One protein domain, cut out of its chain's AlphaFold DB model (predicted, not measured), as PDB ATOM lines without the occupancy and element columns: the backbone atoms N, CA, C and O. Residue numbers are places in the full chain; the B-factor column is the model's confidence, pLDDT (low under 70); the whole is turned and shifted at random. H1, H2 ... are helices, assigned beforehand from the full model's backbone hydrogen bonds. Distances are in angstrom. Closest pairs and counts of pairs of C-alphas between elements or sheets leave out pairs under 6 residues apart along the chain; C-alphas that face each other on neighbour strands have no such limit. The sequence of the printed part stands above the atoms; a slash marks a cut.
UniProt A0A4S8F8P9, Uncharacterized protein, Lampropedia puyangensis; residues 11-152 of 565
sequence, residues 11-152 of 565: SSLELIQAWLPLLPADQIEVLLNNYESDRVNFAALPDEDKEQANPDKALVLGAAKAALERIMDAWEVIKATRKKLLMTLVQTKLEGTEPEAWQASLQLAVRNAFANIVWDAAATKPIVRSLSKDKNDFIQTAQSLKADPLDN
ATOM      1  N   SER A  11     145.760 -89.176 221.822       64.88
ATOM      2  CA  SER A  11     144.934 -88.000 221.517       64.88
ATOM      3  C   SER A  11     144.198 -88.056 220.169       64.88
ATOM      4  O   SER A  11     143.124 -87.481 220.029       64.88
ATOM      5  N   SER A  12     144.742 -88.723 219.145       73.94
ATOM      6  CA  SER A  12     144.121 -88.796 217.807       73.94
ATOM      7  C   SER A  12     142.972 -89.807 217.766       73.94
ATOM      8  O   SER A  12     142.003 -89.629 217.030       73.94
ATOM      9  N   LEU A  13     143.064 -90.866 218.574       77.00
ATOM     10  CA  LEU A  13     141.983 -91.834 218.757       77.00
ATOM     11  C   LEU A  13     140.843 -91.242 219.590       77.00
ATOM     12  O   LEU A  13     139.678 -91.491 219.276       77.00
ATOM     13  N   GLU A  14     141.158 -90.408 220.585       81.19
ATOM     14  CA  GLU A  14     140.166 -89.639 221.351       81.19
ATOM     15  C   GLU A  14     139.306 -88.743 220.437       81.19
ATOM     16  O   GLU A  14     138.082 -88.696 220.588       81.19
ATOM     17  N   LEU A  15     139.900 -88.130 219.400       81.75
ATOM     18  CA  LEU A  15     139.178 -87.296 218.424       81.75
ATOM     19  C   LEU A  15     138.095 -88.049 217.638       81.75
ATOM     20  O   LEU A  15     137.145 -87.423 217.163       81.75
ATOM     21  N   ILE A  16     138.206 -89.369 217.490       85.19
ATOM     22  CA  ILE A  16     137.252 -90.184 216.726       85.19
ATOM     23  C   ILE A  16     136.586 -91.277 217.560       85.19
ATOM     24  O   ILE A  16     135.901 -92.133 217.000       85.19
ATOM     25  N   GLN A  17     136.736 -91.245 218.887       86.69
ATOM     26  CA  GLN A  17     136.253 -92.294 219.789       86.69
ATOM     27  C   GLN A  17     134.753 -92.579 219.611       86.69
ATOM     28  O   GLN A  17     134.327 -93.734 219.615       86.69
ATOM     29  N   ALA A  18     133.971 -91.528 219.354       83.12
ATOM     30  CA  ALA A  18     132.550 -91.585 219.023       83.12
ATOM     31  C   ALA A  18     132.195 -92.463 217.806       83.12
ATOM     32  O   ALA A  18     131.061 -92.926 217.695       83.12
ATOM     33  N   TRP A  19     133.135 -92.663 216.883       89.88
ATOM     34  CA  TRP A  19     132.917 -93.317 215.592       89.88
ATOM     35  C   TRP A  19     133.525 -94.715 215.521       89.88
ATOM     36  O   TRP A  19     133.107 -95.502 214.673       89.88
ATOM     37  N   LEU A  20     134.459 -95.050 216.419       87.81
ATOM     38  CA  LEU A  20     135.172 -96.334 216.430       87.81
ATOM     39  C   LEU A  20     134.258 -97.569 216.315       87.81
ATOM     40  O   LEU A  20     134.599 -98.447 215.525       87.81
ATOM     41  N   PRO A  21     133.088 -97.656 216.987       86.94
ATOM     42  CA  PRO A  21     132.206 -98.821 216.848       86.94
ATOM     43  C   PRO A  21     131.696 -99.048 215.417       86.94
ATOM     44  O   PRO A  21     131.375-100.170 215.037       86.94
ATOM     45  N   LEU A  22     131.631 -97.983 214.614       86.62
ATOM     46  CA  LEU A  22     131.120 -98.001 213.246       86.62
ATOM     47  C   LEU A  22     132.236 -98.080 212.202       86.62
ATOM     48  O   LEU A  22     131.947 -98.287 211.026       86.62
ATOM     49  N   LEU A  23     133.508 -97.969 212.580       89.00
ATOM     50  CA  LEU A  23     134.622 -97.979 211.634       89.00
ATOM     51  C   LEU A  23     135.314 -99.350 211.609       89.00
ATOM     52  O   LEU A  23     135.587 -99.922 212.663       89.00
ATOM     53  N   PRO A  24     135.573 -99.932 210.429       86.56
ATOM     54  CA  PRO A  24     136.419-101.112 210.331       86.56
ATOM     55  C   PRO A  24     137.899-100.720 210.511       86.56
ATOM     56  O   PRO A  24     138.284 -99.569 210.297       86.56
ATOM     57  N   ALA A  25     138.723-101.670 210.960       85.56
ATOM     58  CA  ALA A  25     140.101-101.403 211.390       85.56
ATOM     59  C   ALA A  25     140.990-100.804 210.283       85.56
ATOM     60  O   ALA A  25     141.805 -99.929 210.555       85.56
ATOM     61  N   ASP A  26     140.785-101.226 209.037       86.38
ATOM     62  CA  ASP A  26     141.474-100.715 207.851       86.38
ATOM     63  C   ASP A  26     141.136 -99.242 207.568       86.38
ATOM     64  O   ASP A  26     142.016 -98.444 207.254       86.38
ATOM     65  N   GLN A  27     139.872 -98.844 207.739       86.31
ATOM     66  CA  GLN A  27     139.455 -97.447 207.582       86.31
ATOM     67  C   GLN A  27     140.016 -96.552 208.688       86.31
ATOM     68  O   GLN A  27     140.380 -95.408 208.421       86.31
ATOM     69  N   ILE A  28     140.117 -97.067 209.918       87.69
ATOM     70  CA  ILE A  28     140.757 -96.347 211.026       87.69
ATOM     71  C   ILE A  28     142.222 -96.064 210.677       87.69
ATOM     72  O   ILE A  28     142.670 -94.927 210.804       87.69
ATOM     73  N   GLU A  29     142.950 -97.063 210.175       86.81
ATOM     74  CA  GLU A  29     144.351 -96.909 209.774       86.81
ATOM     75  C   GLU A  29     144.521 -95.866 208.656       86.81
ATOM     76  O   GLU A  29     145.377 -94.986 208.752       86.81
ATOM     77  N   VAL A  30     143.668 -95.898 207.626       86.75
ATOM     78  CA  VAL A  30     143.693 -94.911 206.532       86.75
ATOM     79  C   VAL A  30     143.410 -93.494 207.036       86.75
ATOM     80  O   VAL A  30     144.117 -92.559 206.659       86.75
ATOM     81  N   LEU A  31     142.399 -93.316 207.892       85.81
ATOM     82  CA  LEU A  31     142.044 -92.008 208.449       85.81
ATOM     83  C   LEU A  31     143.178 -91.423 209.296       85.81
ATOM     84  O   LEU A  31     143.501 -90.245 209.145       85.81
ATOM     85  N   LEU A  32     143.806 -92.243 210.140       87.31
ATOM     86  CA  LEU A  32     144.917 -91.812 210.988       87.31
ATOM     87  C   LEU A  32     146.165 -91.476 210.161       87.31
ATOM     88  O   LEU A  32     146.798 -90.454 210.412       87.31
ATOM     89  N   ASN A  33     146.479 -92.263 209.128       84.88
ATOM     90  CA  ASN A  33     147.593 -91.967 208.222       84.88
ATOM     91  C   ASN A  33     147.385 -90.650 207.456       84.88
ATOM     92  O   ASN A  33     148.316 -89.850 207.340       84.88
ATOM     93  N   ASN A  34     146.166 -90.403 206.965       82.56
ATOM     94  CA  ASN A  34     145.829 -89.142 206.302       82.56
ATOM     95  C   ASN A  34     145.942 -87.964 207.272       82.56
ATOM     96  O   ASN A  34     146.544 -86.955 206.930       82.56
ATOM     97  N   TYR A  35     145.439 -88.117 208.497       85.19
ATOM     98  CA  TYR A  35     145.526 -87.087 209.526       85.19
ATOM     99  C   TYR A  35     146.967 -86.724 209.892       85.19
ATOM    100  O   TYR A  35     147.286 -85.542 209.984       85.19
ATOM    101  N   GLU A  36     147.861 -87.703 210.055       83.50
ATOM    102  CA  GLU A  36     149.277 -87.414 210.312       83.50
ATOM    103  C   GLU A  36     149.919 -86.664 209.134       83.50
ATOM    104  O   GLU A  36     150.664 -85.702 209.338       83.50
ATOM    105  N   SER A  37     149.580 -87.030 207.892       80.75
ATOM    106  CA  SER A  37     150.027 -86.286 206.709       80.75
ATOM    107  C   SER A  37     149.486 -84.852 206.697       80.75
ATOM    108  O   SER A  37     150.246 -83.905 206.486       80.75
ATOM    109  N   ASP A  38     148.197 -84.682 206.985       79.56
ATOM    110  CA  ASP A  38     147.521 -83.388 207.017       79.56
ATOM    111  C   ASP A  38     148.051 -82.499 208.145       79.56
ATOM    112  O   ASP A  38     148.235 -81.306 207.932       79.56
ATOM    113  N   ARG A  39     148.398 -83.055 209.313       82.44
ATOM    114  CA  ARG A  39     149.055 -82.316 210.403       82.44
ATOM    115  C   ARG A  39     150.428 -81.791 210.011       82.44
ATOM    116  O   ARG A  39     150.748 -80.643 210.320       82.44
ATOM    117  N   VAL A  40     151.243 -82.616 209.352       80.19
ATOM    118  CA  VAL A  40     152.572 -82.207 208.872       80.19
ATOM    119  C   VAL A  40     152.436 -81.084 207.844       80.19
ATOM    120  O   VAL A  40     153.146 -80.080 207.934       80.19
ATOM    121  N   ASN A  41     151.483 -81.207 206.917       76.00
ATOM    122  CA  ASN A  41     151.197 -80.176 205.919       76.00
ATOM    123  C   ASN A  41     150.638 -78.895 206.564       76.00
ATOM    124  O   ASN A  41     151.059 -77.796 206.212       76.00
ATOM    125  N   PHE A  42     149.750 -79.026 207.550       77.81
ATOM    126  CA  PHE A  42     149.149 -77.918 208.291       77.81
ATOM    127  C   PHE A  42     150.183 -77.093 209.061       77.81
ATOM    128  O   PHE A  42     150.133 -75.864 209.055       77.81
ATOM    129  N   ALA A  43     151.164 -77.752 209.688       75.44
ATOM    130  CA  ALA A  43     152.257 -77.070 210.379       75.44
ATOM    131  C   ALA A  43     153.092 -76.184 209.434       75.44
ATOM    132  O   ALA A  43     153.653 -75.180 209.875       75.44
ATOM    133  N   ALA A  44     153.144 -76.532 208.143       77.81
ATOM    134  CA  ALA A  44     153.857 -75.792 207.108       77.81
ATOM    135  C   ALA A  44     153.029 -74.668 206.446       77.81
ATOM    136  O   ALA A  44     153.586 -73.911 205.649       77.81
ATOM    137  N   LEU A  45     151.729 -74.538 206.753       75.50
ATOM    138  CA  LEU A  45     150.867 -73.510 206.159       75.50
ATOM    139  C   LEU A  45     151.117 -72.104 206.751       75.50
ATOM    140  O   LEU A  45     151.489 -71.978 207.925       75.50
ATOM    141  N   PRO A  46     150.881 -71.030 205.974       76.94
ATOM    142  CA  PRO A  46     150.766 -69.666 206.493       76.94
ATOM    143  C   PRO A  46     149.605 -69.530 207.491       76.94
ATOM    144  O   PRO A  46     148.594 -70.219 207.370       76.94
ATOM    145  N   ASP A  47     149.714 -68.615 208.458       73.19
ATOM    146  CA  ASP A  47     148.703 -68.457 209.520       73.19
ATOM    147  C   ASP A  47     147.314 -68.048 208.989       73.19
ATOM    148  O   ASP A  47     146.304 -68.446 209.565       73.19
ATOM    149  N   GLU A  48     147.253 -67.351 207.848       64.44
ATOM    150  CA  GLU A  48     146.003 -66.995 207.154       64.44
ATOM    151  C   GLU A  48     145.258 -68.224 206.587       64.44
ATOM    152  O   GLU A  48     144.028 -68.245 206.555       64.44
ATOM    153  N   ASP A  49     145.984 -69.282 206.203       65.06
ATOM    154  CA  ASP A  49     145.410 -70.522 205.656       65.06
ATOM    155  C   ASP A  49     145.072 -71.544 206.759       65.06
ATOM    156  O   ASP A  49     144.205 -72.411 206.588       65.06
ATOM    157  N   LYS A  50     145.719 -71.434 207.928       62.91
ATOM    158  CA  LYS A  50     145.486 -72.321 209.081       62.91
ATOM    159  C   LYS A  50     144.090 -72.174 209.686       62.91
ATOM    160  O   LYS A  50     143.559 -73.151 210.213       62.91
ATOM    161  N   GLU A  51     143.460 -71.004 209.584       54.34
ATOM    162  CA  GLU A  51     142.085 -70.807 210.072       54.34
ATOM    163  C   GLU A  51     141.051 -71.658 209.310       54.34
ATOM    164  O   GLU A  51     140.015 -72.024 209.870       54.34
ATOM    165  N   GLN A  52     141.325 -72.018 208.049       55.00
ATOM    166  CA  GLN A  52     140.398 -72.783 207.205       55.00
ATOM    167  C   GLN A  52     140.706 -74.289 207.163       55.00
ATOM    168  O   GLN A  52     139.797 -75.088 206.931       55.00
ATOM    169  N   ALA A  53     141.955 -74.688 207.417       64.88
ATOM    170  CA  ALA A  53     142.458 -76.043 207.182       64.88
ATOM    171  C   ALA A  53     142.720 -76.848 208.471       64.88
ATOM    172  O   ALA A  53     143.762 -77.476 208.598       64.88
ATOM    173  N   ASN A  54     141.803 -76.843 209.444       77.88
ATOM    174  CA  ASN A  54     142.001 -77.562 210.711       77.88
ATOM    175  C   ASN A  54     142.020 -79.108 210.505       77.88
ATOM    176  O   ASN A  54     140.980 -79.673 210.139       77.88
ATOM    177  N   PRO A  55     143.155 -79.800 210.754       80.25
ATOM    178  CA  PRO A  55     143.302 -81.236 210.496       80.25
ATOM    179  C   PRO A  55     142.458 -82.101 211.441       80.25
ATOM    180  O   PRO A  55     141.923 -83.124 211.017       80.25
ATOM    181  N   ASP A  56     142.251 -81.673 212.687       83.94
ATOM    182  CA  ASP A  56     141.415 -82.380 213.663       83.94
ATOM    183  C   ASP A  56     139.965 -82.394 213.171       83.94
ATOM    184  O   ASP A  56     139.308 -83.432 213.111       83.94
ATOM    185  N   LYS A  57     139.485 -81.237 212.708       81.25
ATOM    186  CA  LYS A  57     138.152 -81.085 212.117       81.25
ATOM    187  C   LYS A  57     137.975 -81.966 210.876       81.25
ATOM    188  O   LYS A  57     136.911 -82.564 210.695       81.25
ATOM    189  N   ALA A  58     139.007 -82.062 210.036       84.06
ATOM    190  CA  ALA A  58     139.015 -82.930 208.862       84.06
ATOM    191  C   ALA A  58     138.964 -84.419 209.247       84.06
ATOM    192  O   ALA A  58     138.186 -85.167 208.651       84.06
ATOM    193  N   LEU A  59     139.709 -84.833 210.278       86.62
ATOM    194  CA  LEU A  59     139.691 -86.200 210.802       86.62
ATOM    195  C   LEU A  59     138.304 -86.582 211.338       86.62
ATOM    196  O   LEU A  59     137.767 -87.623 210.950       86.62
ATOM    197  N   VAL A  60     137.680 -85.737 212.170       87.00
ATOM    198  CA  VAL A  60     136.334 -86.017 212.713       87.00
ATOM    199  C   VAL A  60     135.289 -86.093 211.592       87.00
ATOM    200  O   VAL A  60     134.448 -86.995 211.591       87.00
ATOM    201  N   LEU A  61     135.352 -85.192 210.604       88.25
ATOM    202  CA  LEU A  61     134.462 -85.231 209.439       88.25
ATOM    203  C   LEU A  61     134.688 -86.492 208.588       88.25
ATOM    204  O   LEU A  61     133.720 -87.111 208.144       88.25
ATOM    205  N   GLY A  62     135.946 -86.886 208.374       88.00
ATOM    206  CA  GLY A  62     136.317 -88.105 207.658       88.00
ATOM    207  C   GLY A  62     135.781 -89.365 208.339       88.00
ATOM    208  O   GLY A  62     135.171 -90.205 207.679       88.00
ATOM    209  N   ALA A  63     135.913 -89.450 209.665       90.12
ATOM    210  CA  ALA A  63     135.366 -90.537 210.472       90.12
ATOM    211  C   ALA A  63     133.832 -90.602 210.397       90.12
ATOM    212  O   ALA A  63     133.270 -91.665 210.129       90.12
ATOM    213  N   ALA A  64     133.143 -89.466 210.545       89.88
ATOM    214  CA  ALA A  64     131.686 -89.394 210.413       89.88
ATOM    215  C   ALA A  64     131.211 -89.809 209.009       89.88
ATOM    216  O   ALA A  64     130.206 -90.511 208.863       89.88
ATOM    217  N   LYS A  65     131.947 -89.404 207.967       92.69
ATOM    218  CA  LYS A  65     131.667 -89.774 206.577       92.69
ATOM    219  C   LYS A  65     131.807 -91.280 206.361       92.69
ATOM    220  O   LYS A  65     130.880 -91.888 205.831       92.69
ATOM    221  N   ALA A  66     132.917 -91.875 206.794       91.31
ATOM    222  CA  ALA A  66     133.160 -93.311 206.664       91.31
ATOM    223  C   ALA A  66     132.120 -94.139 207.443       91.31
ATOM    224  O   ALA A  66     131.603 -95.132 206.932       91.31
ATOM    225  N   ALA A  67     131.734 -93.688 208.642       92.69
ATOM    226  CA  ALA A  67     130.662 -94.309 209.415       92.69
ATOM    227  C   ALA A  67     129.317 -94.269 208.665       92.69
ATOM    228  O   ALA A  67     128.635 -95.290 208.559       92.69
ATOM    229  N   LEU A  68     128.943 -93.117 208.090       93.62
ATOM    230  CA  LEU A  68     127.718 -92.993 207.296       93.62
ATOM    231  C   LEU A  68     127.759 -93.851 206.023       93.62
ATOM    232  O   LEU A  68     126.747 -94.446 205.662       93.62
ATOM    233  N   GLU A  69     128.904 -93.940 205.345       93.50
ATOM    234  CA  GLU A  69     129.085 -94.820 204.182       93.50
ATOM    235  C   GLU A  69     128.843 -96.285 204.544       93.50
ATOM    236  O   GLU A  69     128.059 -96.947 203.863       93.50
ATOM    237  N   ARG A  70     129.384 -96.749 205.674       93.12
ATOM    238  CA  ARG A  70     129.140 -98.110 206.159       93.12
ATOM    239  C   ARG A  70     127.671 -98.371 206.483       93.12
ATOM    240  O   ARG A  70     127.151 -99.430 206.140       93.12
ATOM    241  N   ILE A  71     126.983 -97.411 207.103       92.88
ATOM    242  CA  ILE A  71     125.533 -97.505 207.336       92.88
ATOM    243  C   ILE A  71     124.794 -97.598 205.992       92.88
ATOM    244  O   ILE A  71     123.939 -98.457 205.807       92.88
ATOM    245  N   MET A  72     125.139 -96.760 205.012       94.44
ATOM    246  CA  MET A  72     124.517 -96.803 203.684       94.44
ATOM    247  C   MET A  72     124.786 -98.112 202.927       94.44
ATOM    248  O   MET A  72     123.956 -98.508 202.106       94.44
ATOM    249  N   ASP A  73     125.925 -98.761 203.170       92.00
ATOM    250  CA  ASP A  73     126.236-100.093 202.649       92.00
ATOM    251  C   ASP A  73     125.386-101.170 203.316       92.00
ATOM    252  O   ASP A  73     124.751-101.951 202.611       92.00
ATOM    253  N   ALA A  74     125.295-101.160 204.649       90.94
ATOM    254  CA  ALA A  74     124.475-102.109 205.399       90.94
ATOM    255  C   ALA A  74     122.991-102.044 204.998       90.94
ATOM    256  O   ALA A  74     122.300-103.059 205.006       90.94
ATOM    257  N   TRP A  75     122.510-100.862 204.613       91.62
ATOM    258  CA  TRP A  75     121.123-100.609 204.209       91.62
ATOM    259  C   TRP A  75     120.903-100.560 202.689       91.62
ATOM    260  O   TRP A  75     119.833-100.146 202.245       91.62
ATOM    261  N   GLU A  76     121.903-100.937 201.885       90.88
ATOM    262  CA  GLU A  76     121.813-101.020 200.417       90.88
ATOM    263  C   GLU A  76     121.281 -99.735 199.740       90.88
ATOM    264  O   GLU A  76     120.547 -99.753 198.749       90.88
ATOM    265  N   VAL A  77     121.662 -98.568 200.264       88.56
ATOM    266  CA  VAL A  77     121.142 -97.274 199.800       88.56
ATOM    267  C   VAL A  77     121.580 -96.992 198.360       88.56
ATOM    268  O   VAL A  77     122.761 -97.075 198.025       88.56
ATOM    269  N   ILE A  78     120.657 -96.561 197.498       87.19
ATOM    270  CA  ILE A  78     120.960 -96.259 196.090       87.19
ATOM    271  C   ILE A  78     121.899 -95.052 195.909       87.19
ATOM    272  O   ILE A  78     121.868 -94.072 196.659       87.19
ATOM    273  N   LYS A  79     122.689 -95.070 194.826       84.00
ATOM    274  CA  LYS A  79     123.756 -94.090 194.533       84.00
ATOM    275  C   LYS A  79     123.318 -92.616 194.590       84.00
ATOM    276  O   LYS A  79     124.068 -91.777 195.087       84.00
ATOM    277  N   ALA A  80     122.126 -92.286 194.090       79.94
ATOM    278  CA  ALA A  80     121.624 -90.908 194.082       79.94
ATOM    279  C   ALA A  80     121.382 -90.378 195.506       79.94
ATOM    280  O   ALA A  80     121.811 -89.271 195.843       79.94
ATOM    281  N   THR A  81     120.760 -91.196 196.358       85.25
ATOM    282  CA  THR A  81     120.502 -90.877 197.766       85.25
ATOM    283  C   THR A  81     121.807 -90.785 198.552       85.25
ATOM    284  O   THR A  81     121.985 -89.824 199.300       85.25
ATOM    285  N   ARG A  82     122.765 -91.692 198.303       91.38
ATOM    286  CA  ARG A  82     124.102 -91.637 198.919       91.38
ATOM    287  C   ARG A  82     124.779 -90.286 198.718       91.38
ATOM    288  O   ARG A  82     125.204 -89.652 199.681       91.38
ATOM    289  N   LYS A  83     124.820 -89.803 197.470       87.25
ATOM    290  CA  LYS A  83     125.434 -88.505 197.142       87.25
ATOM    291  C   LYS A  83     124.780 -87.361 197.921       87.25
ATOM    292  O   LYS A  83     125.483 -86.492 198.426       87.25
ATOM    293  N   LYS A  84     123.447 -87.359 198.029       89.06
ATOM    294  CA  LYS A  84     122.697 -86.322 198.752       89.06
ATOM    295  C   LYS A  84     123.005 -86.327 200.254       89.06
ATOM    296  O   LYS A  84     123.243 -85.260 200.818       89.06
ATOM    297  N   LEU A  85     123.014 -87.501 200.888       88.75
ATOM    298  CA  LEU A  85     123.288 -87.633 202.323       88.75
ATOM    299  C   LEU A  85     124.722 -87.203 202.662       88.75
ATOM    300  O   LEU A  85     124.913 -86.398 203.571       88.75
ATOM    301  N   LEU A  86     125.709 -87.633 201.871       89.81
ATOM    302  CA  LEU A  86     127.109 -87.236 202.060       89.81
ATOM    303  C   LEU A  86     127.324 -85.734 201.856       89.81
ATOM    304  O   LEU A  86     128.005 -85.100 202.654       89.81
ATOM    305  N   MET A  87     126.708 -85.143 200.826       86.88
ATOM    306  CA  MET A  87     126.761 -83.691 200.615       86.88
ATOM    307  C   MET A  87     126.177 -82.917 201.801       86.88
ATOM    308  O   MET A  87     126.742 -81.907 202.205       86.88
ATOM    309  N   THR A  88     125.074 -83.406 202.373       87.50
ATOM    310  CA  THR A  88     124.436 -82.782 203.543       87.50
ATOM    311  C   THR A  88     125.352 -82.846 204.769       87.50
ATOM    312  O   THR A  88     125.496 -81.854 205.480       87.50
ATOM    313  N   LEU A  89     126.026 -83.981 204.987       87.38
ATOM    314  CA  LEU A  89     126.996 -84.137 206.072       87.38
ATOM    315  C   LEU A  89     128.176 -83.165 205.918       87.38
ATOM    316  O   LEU A  89     128.516 -82.463 206.862       87.38
ATOM    317  N   VAL A  90     128.749 -83.052 204.715       82.94
ATOM    318  CA  VAL A  90     129.871 -82.131 204.436       82.94
ATOM    319  C   VAL A  90     129.468 -80.661 204.607       82.94
ATOM    320  O   VAL A  90     130.276 -79.845 205.034       82.94
ATOM    321  N   GLN A  91     128.216 -80.317 204.303       84.12
ATOM    322  CA  GLN A  91     127.673 -78.967 204.491       84.12
ATOM    323  C   GLN A  91     127.234 -78.678 205.935       84.12
ATOM    324  O   GLN A  91     126.792 -77.564 206.223       84.12
ATOM    325  N   THR A  92     127.331 -79.656 206.845       82.69
ATOM    326  CA  THR A  92     126.949 -79.469 208.248       82.69
ATOM    327  C   THR A  92     127.863 -78.431 208.887       82.69
ATOM    328  O   THR A  92     129.087 -78.562 208.893       82.69
ATOM    329  N   LYS A  93     127.258 -77.376 209.436       81.88
ATOM    330  CA  LYS A  93     127.992 -76.338 210.152       81.88
ATOM    331  C   LYS A  93     128.499 -76.923 211.469       81.88
ATOM    332  O   LYS A  93     127.705 -77.265 212.336       81.88
ATOM    333  N   LEU A  94     129.817 -77.041 211.597       81.88
ATOM    334  CA  LEU A  94     130.463 -77.476 212.833       81.88
ATOM    335  C   LEU A  94     130.560 -76.279 213.779       81.88
ATOM    336  O   LEU A  94     131.268 -75.314 213.483       81.88
ATOM    337  N   GLU A  95     129.785 -76.321 214.860       76.62
ATOM    338  CA  GLU A  95     129.734 -75.270 215.877       76.62
ATOM    339  C   GLU A  95     130.870 -75.433 216.898       76.62
ATOM    340  O   GLU A  95     131.282 -76.549 217.200       76.62
ATOM    341  N   GLY A  96     131.367 -74.316 217.438       75.69
ATOM    342  CA  GLY A  96     132.431 -74.303 218.448       75.69
ATOM    343  C   GLY A  96     133.857 -74.449 217.898       75.69
ATOM    344  O   GLY A  96     134.079 -74.674 216.706       75.69
ATOM    345  N   THR A  97     134.833 -74.286 218.792       75.56
ATOM    346  CA  THR A  97     136.276 -74.433 218.517       75.56
ATOM    347  C   THR A  97     136.852 -75.753 219.022       75.56
ATOM    348  O   THR A  97     137.979 -76.079 218.672       75.56
ATOM    349  N   GLU A  98     136.083 -76.500 219.816       83.75
ATOM    350  CA  GLU A  98     136.527 -77.729 220.474       83.75
ATOM    351  C   GLU A  98     136.025 -78.987 219.737       83.75
ATOM    352  O   GLU A  98     134.881 -78.997 219.257       83.75
ATOM    353  N   PRO A  99     136.813 -80.081 219.708       83.12
ATOM    354  CA  PRO A  99     136.446 -81.333 219.040       83.12
ATOM    355  C   PRO A  99     135.109 -81.937 219.480       83.12
ATOM    356  O   PRO A  99     134.368 -82.477 218.656       83.12
ATOM    357  N   GLU A 100     134.766 -81.813 220.762       85.50
ATOM    358  CA  GLU A 100     133.523 -82.336 221.341       85.50
ATOM    359  C   GLU A 100     132.276 -81.722 220.679       85.50
ATOM    360  O   GLU A 100     131.314 -82.425 220.358       85.50
ATOM    361  N   ALA A 101     132.306 -80.414 220.401       85.25
ATOM    362  CA  ALA A 101     131.202 -79.704 219.759       85.25
ATOM    363  C   ALA A 101     131.040 -80.110 218.281       85.25
ATOM    364  O   ALA A 101     129.917 -80.254 217.776       85.25
ATOM    365  N   TRP A 102     132.155 -80.373 217.591       87.19
ATOM    366  CA  TRP A 102     132.139 -80.889 216.221       87.19
ATOM    367  C   TRP A 102     131.580 -82.310 216.166       87.19
ATOM    368  O   TRP A 102     130.735 -82.598 215.314       87.19
ATOM    369  N   GLN A 103     132.007 -83.180 217.090       88.12
ATOM    370  CA  GLN A 103     131.487 -84.542 217.202       88.12
ATOM    371  C   GLN A 103     129.974 -84.534 217.431       88.12
ATOM    372  O   GLN A 103     129.261 -85.223 216.706       88.12
ATOM    373  N   ALA A 104     129.471 -83.717 218.359       87.19
ATOM    374  CA  ALA A 104     128.036 -83.610 218.625       87.19
ATOM    375  C   ALA A 104     127.243 -83.166 217.378       87.19
ATOM    376  O   ALA A 104     126.221 -83.770 217.036       87.19
ATOM    377  N   SER A 105     127.749 -82.159 216.653       87.88
ATOM    378  CA  SER A 105     127.134 -81.660 215.411       87.88
ATOM    379  C   SER A 105     127.056 -82.752 214.334       87.88
ATOM    380  O   SER A 105     126.013 -82.953 213.705       87.88
ATOM    381  N   LEU A 106     128.146 -83.502 214.144       89.56
ATOM    382  CA  LEU A 106     128.221 -84.581 213.157       89.56
ATOM    383  C   LEU A 106     127.406 -85.807 213.564       89.56
ATOM    384  O   LEU A 106     126.748 -86.400 212.714       89.56
ATOM    385  N   GLN A 107     127.386 -86.176 214.845       88.25
ATOM    386  CA  GLN A 107     126.546 -87.262 215.356       88.25
ATOM    387  C   GLN A 107     125.069 -86.985 215.105       88.25
ATOM    388  O   GLN A 107     124.350 -87.876 214.654       88.25
ATOM    389  N   LEU A 108     124.615 -85.751 215.336       86.88
ATOM    390  CA  LEU A 108     123.244 -85.359 215.030       86.88
ATOM    391  C   LEU A 108     122.956 -85.453 213.524       86.88
ATOM    392  O   LEU A 108     121.925 -85.999 213.126       86.88
ATOM    393  N   ALA A 109     123.875 -84.981 212.678       88.25
ATOM    394  CA  ALA A 109     123.737 -85.070 211.226       88.25
ATOM    395  C   ALA A 109     123.680 -86.527 210.729       88.25
ATOM    396  O   ALA A 109     122.799 -86.870 209.937       88.25
ATOM    397  N   VAL A 110     124.561 -87.403 211.229       89.50
ATOM    398  CA  VAL A 110     124.579 -88.837 210.895       89.50
ATOM    399  C   VAL A 110     123.321 -89.538 211.409       89.50
ATOM    400  O   VAL A 110     122.726 -90.305 210.659       89.50
ATOM    401  N   ARG A 111     122.849 -89.237 212.625       86.81
ATOM    402  CA  ARG A 111     121.580 -89.773 213.155       86.81
ATOM    403  C   ARG A 111     120.385 -89.376 212.293       86.81
ATOM    404  O   ARG A 111     119.574 -90.228 211.946       86.81
ATOM    405  N   ASN A 112     120.302 -88.113 211.883       86.50
ATOM    406  CA  ASN A 112     119.246 -87.652 210.982       86.50
ATOM    407  C   ASN A 112     119.345 -88.329 209.604       86.50
ATOM    408  O   ASN A 112     118.325 -88.688 209.014       86.50
ATOM    409  N   ALA A 113     120.556 -88.530 209.077       89.56
ATOM    410  CA  ALA A 113     120.768 -89.266 207.832       89.56
ATOM    411  C   ALA A 113     120.343 -90.737 207.967       89.56
ATOM    412  O   ALA A 113     119.638 -91.247 207.101       89.56
ATOM    413  N   PHE A 114     120.692 -91.390 209.073       89.62
ATOM    414  CA  PHE A 114     120.284 -92.754 209.379       89.62
ATOM    415  C   PHE A 114     118.762 -92.889 209.507       89.62
ATOM    416  O   PHE A 114     118.179 -93.755 208.863       89.62
ATOM    417  N   ALA A 115     118.088 -91.980 210.215       85.00
ATOM    418  CA  ALA A 115     116.627 -91.962 210.271       85.00
ATOM    419  C   ALA A 115     116.002 -91.827 208.868       85.00
ATOM    420  O   ALA A 115     115.022 -92.499 208.558       85.00
ATOM    421  N   ASN A 116     116.594 -91.025 207.975       85.44
ATOM    422  CA  ASN A 116     116.154 -90.964 206.575       85.44
ATOM    423  C   ASN A 116     116.350 -92.296 205.834       85.44
ATOM    424  O   ASN A 116     115.474 -92.690 205.069       85.44
ATOM    425  N   ILE A 117     117.473 -92.982 206.055       89.12
ATOM    426  CA  ILE A 117     117.751 -94.298 205.464       89.12
ATOM    427  C   ILE A 117     116.701 -95.313 205.923       89.12
ATOM    428  O   ILE A 117     116.057 -95.935 205.083       89.12
ATOM    429  N   VAL A 118     116.469 -95.417 207.234       86.12
ATOM    430  CA  VAL A 118     115.460 -96.313 207.820       86.12
ATOM    431  C   VAL A 118     114.060 -95.968 207.315       86.12
ATOM    432  O   VAL A 118     113.261 -96.858 207.043       86.12
ATOM    433  N   TRP A 119     113.741 -94.690 207.139       80.00
ATOM    434  CA  TRP A 119     112.435 -94.274 206.631       80.00
ATOM    435  C   TRP A 119     112.165 -94.728 205.187       80.00
ATOM    436  O   TRP A 119     111.036 -95.078 204.832       80.00
ATOM    437  N   ASP A 120     113.197 -94.697 204.344       78.75
ATOM    438  CA  ASP A 120     113.079 -94.955 202.908       78.75
ATOM    439  C   ASP A 120     113.415 -96.412 202.516       78.75
ATOM    440  O   ASP A 120     113.088 -96.832 201.402       78.75
ATOM    441  N   ALA A 121     114.021 -97.196 203.412       82.44
ATOM    442  CA  ALA A 121     114.425 -98.579 203.160       82.44
ATOM    443  C   ALA A 121     113.234 -99.536 203.006       82.44
ATOM    444  O   ALA A 121     112.285 -99.500 203.782       82.44
ATOM    445  N   ALA A 122     113.302-100.446 202.028       77.62
ATOM    446  CA  ALA A 122     112.197-101.345 201.682       77.62
ATOM    447  C   ALA A 122     111.677-102.185 202.866       77.62
ATOM    448  O   ALA A 122     110.471-102.358 202.995       77.62
ATOM    449  N   ALA A 123     112.567-102.643 203.754       78.25
ATOM    450  CA  ALA A 123     112.219-103.495 204.894       78.25
ATOM    451  C   ALA A 123     111.409-102.782 205.995       78.25
ATOM    452  O   ALA A 123     110.634-103.410 206.707       78.25
ATOM    453  N   THR A 124     111.594-101.474 206.157       78.75
ATOM    454  CA  THR A 124     111.020-100.671 207.253       78.75
ATOM    455  C   THR A 124     109.973 -99.683 206.761       78.75
ATOM    456  O   THR A 124     109.092 -99.277 207.516       78.75
ATOM    457  N   LYS A 125     110.021 -99.336 205.475       75.00
ATOM    458  CA  LYS A 125     109.100 -98.441 204.779       75.00
ATOM    459  C   LYS A 125     107.609 -98.770 205.000       75.00
ATOM    460  O   LYS A 125     106.859 -97.818 205.217       75.00
ATOM    461  N   PRO A 126     107.149-100.039 205.000       68.12
ATOM    462  CA  PRO A 126     105.758-100.370 205.332       68.12
ATOM    463  C   PRO A 126     105.388-100.060 206.792       68.12
ATOM    464  O   PRO A 126     104.251 -99.710 207.083       68.12
ATOM    465  N   ILE A 127     106.357-100.146 207.708       73.06
ATOM    466  CA  ILE A 127     106.152-100.006 209.155       73.06
ATOM    467  C   ILE A 127     106.070 -98.523 209.562       73.06
ATOM    468  O   ILE A 127     105.232 -98.149 210.383       73.06
ATOM    469  N   VAL A 128     106.929 -97.676 208.979       67.19
ATOM    470  CA  VAL A 128     107.193 -96.296 209.443       67.19
ATOM    471  C   VAL A 128     106.365 -95.197 208.764       67.19
ATOM    472  O   VAL A 128     106.302 -94.085 209.275       67.19
ATOM    473  N   ARG A 129     105.732 -95.442 207.609       62.38
ATOM    474  CA  ARG A 129     105.133 -94.388 206.762       62.38
ATOM    475  C   ARG A 129     103.813 -93.802 207.292       62.38
ATOM    476  O   ARG A 129     102.820 -93.841 206.576       62.38
ATOM    477  N   SER A 130     103.808 -93.099 208.427       53.88
ATOM    478  CA  SER A 130     102.595 -92.463 208.975       53.88
ATOM    479  C   SER A 130     102.226 -91.054 208.371       53.88
ATOM    480  O   SER A 130     101.386 -90.976 207.501       53.88
ATOM    481  N   LEU A 131     102.883 -89.906 208.561       46.22
ATOM    482  CA  LEU A 131     102.578 -88.610 207.862       46.22
ATOM    483  C   LEU A 131     103.850 -87.858 207.400       46.22
ATOM    484  O   LEU A 131     104.964 -88.247 207.725       46.22
ATOM    485  N   SER A 132     103.769 -86.856 206.508       40.50
ATOM    486  CA  SER A 132     104.951 -86.035 206.127       40.50
ATOM    487  C   SER A 132     105.440 -85.219 207.314       40.50
ATOM    488  O   SER A 132     106.643 -85.045 207.487       40.50
ATOM    489  N   LYS A 133     104.489 -84.789 208.150       52.22
ATOM    490  CA  LYS A 133     104.744 -84.368 209.522       52.22
ATOM    491  C   LYS A 133     105.501 -85.467 210.274       52.22
ATOM    492  O   LYS A 133     106.576 -85.193 210.784       52.22
ATOM    493  N   ASP A 134     105.064 -86.716 210.161       57.41
ATOM    494  CA  ASP A 134     105.744 -87.833 210.815       57.41
ATOM    495  C   ASP A 134     107.086 -88.209 210.215       57.41
ATOM    496  O   ASP A 134     107.790 -88.953 210.861       57.41
ATOM    497  N   LYS A 135     107.511 -87.717 209.046       66.81
ATOM    498  CA  LYS A 135     108.923 -87.877 208.676       66.81
ATOM    499  C   LYS A 135     109.788 -87.018 209.590       66.81
ATOM    500  O   LYS A 135     110.818 -87.480 210.061       66.81
ATOM    501  N   ASN A 136     109.368 -85.783 209.852       67.00
ATOM    502  CA  ASN A 136     110.066 -84.905 210.784       67.00
ATOM    503  C   ASN A 136     109.858 -85.366 212.227       67.00
ATOM    504  O   ASN A 136     110.838 -85.423 212.961       67.00
ATOM    505  N   ASP A 137     108.642 -85.764 212.608       62.72
ATOM    506  CA  ASP A 137     108.389 -86.304 213.945       62.72
ATOM    507  C   ASP A 137     109.124 -87.642 214.114       62.72
ATOM    508  O   ASP A 137     109.734 -87.850 215.148       62.72
ATOM    509  N   PHE A 138     109.205 -88.511 213.101       70.56
ATOM    510  CA  PHE A 138     110.046 -89.715 213.122       70.56
ATOM    511  C   PHE A 138     111.512 -89.345 213.218       70.56
ATOM    512  O   PHE A 138     112.183 -89.876 214.074       70.56
ATOM    513  N   ILE A 139     112.030 -88.412 212.421       69.19
ATOM    514  CA  ILE A 139     113.427 -87.974 212.559       69.19
ATOM    515  C   ILE A 139     113.690 -87.432 213.975       69.19
ATOM    516  O   ILE A 139     114.759 -87.682 214.513       69.19
ATOM    517  N   GLN A 140     112.728 -86.750 214.603       67.38
ATOM    518  CA  GLN A 140     112.836 -86.259 215.982       67.38
ATOM    519  C   GLN A 140     112.695 -87.372 217.033       67.38
ATOM    520  O   GLN A 140     113.419 -87.368 218.021       67.38
ATOM    521  N   THR A 141     111.804 -88.340 216.827       62.41
ATOM    522  CA  THR A 141     111.495 -89.407 217.794       62.41
ATOM    523  C   THR A 141     112.479 -90.569 217.659       62.41
ATOM    524  O   THR A 141     112.989 -91.066 218.651       62.41
ATOM    525  N   ALA A 142     112.851 -90.938 216.433       58.97
ATOM    526  CA  ALA A 142     113.848 -91.953 216.087       58.97
ATOM    527  C   ALA A 142     115.278 -91.566 216.489       58.97
ATOM    528  O   ALA A 142     116.164 -92.416 216.460       58.97
ATOM    529  N   GLN A 143     115.513 -90.334 216.957       60.53
ATOM    530  CA  GLN A 143     116.712 -90.021 217.744       60.53
ATOM    531  C   GLN A 143     116.839 -90.916 218.989       60.53
ATOM    532  O   GLN A 143     117.939 -91.036 219.529       60.53
ATOM    533  N   SER A 144     115.747 -91.556 219.428       58.94
ATOM    534  CA  SER A 144     115.735 -92.544 220.501       58.94
ATOM    535  C   SER A 144     116.014 -93.978 220.054       58.94
ATOM    536  O   SER A 144     116.019 -94.840 220.931       58.94
ATOM    537  N   LEU A 145     116.201 -94.272 218.757       66.81
ATOM    538  CA  LEU A 145     116.577 -95.620 218.315       66.81
ATOM    539  C   LEU A 145     117.910 -95.982 218.975       66.81
ATOM    540  O   LEU A 145     118.944 -95.374 218.695       66.81
ATOM    541  N   LYS A 146     117.858 -96.935 219.910       68.81
ATOM    542  CA  LYS A 146     119.027 -97.390 220.680       68.81
ATOM    543  C   LYS A 146     119.759 -98.542 219.999       68.81
ATOM    544  O   LYS A 146     120.872 -98.860 220.412       68.81
ATOM    545  N   ALA A 147     119.127 -99.178 219.015       75.00
ATOM    546  CA  ALA A 147     119.704-100.284 218.276       75.00
ATOM    547  C   ALA A 147     120.927 -99.847 217.453       75.00
ATOM    548  O   ALA A 147     121.017 -98.708 216.989       75.00
ATOM    549  N   ASP A 148     121.865-100.778 217.277       85.69
ATOM    550  CA  ASP A 148     123.029-100.595 216.413       85.69
ATOM    551  C   ASP A 148     122.553-100.326 214.972       85.69
ATOM    552  O   ASP A 148     121.833-101.160 214.417       85.69
ATOM    553  N   PRO A 149     122.936 -99.198 214.339       85.19
ATOM    554  CA  PRO A 149     122.535 -98.875 212.970       85.19
ATOM    555  C   PRO A 149     122.998 -99.902 211.925       85.19
ATOM    556  O   PRO A 149     122.513 -99.861 210.795       85.19
ATOM    557  N   LEU A 150     123.918-100.809 212.272       88.88
ATOM    558  CA  LEU A 150     124.370-101.907 211.419       88.88
ATOM    559  C   LEU A 150     123.559-103.205 211.607       88.88
ATOM    560  O   LEU A 150     123.683-104.116 210.787       88.88
ATOM    561  N   ASP A 151     122.720-103.305 212.646       88.88
ATOM    562  CA  ASP A 151     121.839-104.455 212.880       88.88
ATOM    563  C   ASP A 151     120.428-104.190 212.342       88.88
ATOM    564  O   ASP A 151     119.467-103.907 213.068       88.88
ATOM    565  N   ASN A 152     120.294-104.324 211.022       87.88
ATOM    566  CA  ASN A 152     119.023-104.128 210.325       87.88
ATOM    567  C   ASN A 152     117.896-104.994 210.914       87.88
ATOM    568  O   ASN A 152     116.743-104.565 210.943       87.88
TER     569      ASN A 152
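This is residues 11 to 152 of the 565 residues of an uncharacterized protein of Lampropedia puyangensis (UniProt A0A4S8F8P9). Look for an elongated bundle of three helices, H4, H5 and H6, up and down, each running against the one before it. H2 packs beside H4, and H8 crosses H6 at a steep angle near the bundle's other end. You have 142 printed residues with eight named helices, H1 to H8 in order, and no named strand: all helix. The whole is compact, with a radius of gyration of the C-alphas of 16.6 A and spans of 54 by 30 by 27 A.

Find C-alpha 99 at (136.446, -81.333, 219.040); from there H6, residues 99 to 120, runs 31.5 A to C-alpha 120 at (113.079, -94.955, 202.908). H4 is residues 55 to 74, 28.6 A; H5 is 79 to 90, 16.7 A; H2 is 25 to 43, 27.2 A; H8 is 132 to 144, 19.1 A. H1, 11 to 14, H3, 47 to 50, and H7, 125 to 128, have four residues each.

Start at the hub, H6. It touches H4 at a shallow tilt of 18 degrees, the same way; their closest C-alphas, Leu 68 and Val 110, are 6.3 A apart. H5 and H6 form a helical hairpin, and H5 touches with residues 85 to 89 alone, closest at C-alphas Leu 89 and Ala 109, 6.2 A. H4 and H5 are a hairpin too, closest at C-alphas Lys 65 and Leu 86, 6.9 A. H8 touches residues 111 to 119 of H6 alone, at a steep tilt of 52 degrees, opposite ways, with C-alphas Ala 115 and Ile 139 closest at 5.6 A. H7 only just touches H6, with 3 pairs of C-alphas within 8 A, and only at the corner, where C-alphas Trp 119 and Lys 125 are closest at 5.6 A. H2 touches H4 at 23 degrees, a shallow tilt, opposite ways, closest at C-alphas Arg 39 and Pro 55, 5.9 A. H1 and H3 are each close to H2 but not clearly touching, at 7.5 A and 6.7 A between closest C-alphas. In H2, H4, H5 and H6 every O i to N i+4 pair is within hydrogen-bond range; in H8, 6 of 9 are, and H1, H3 and H7 are too short for one.

The C-alphas farthest apart, Pro 46 and Pro 126, are 54.5 A from each other. The printed part has no cut and no long link. Look with care where pLDDT is under 70: residues 11, 48 to 53, 126, 128 to 137 and 139 to 146.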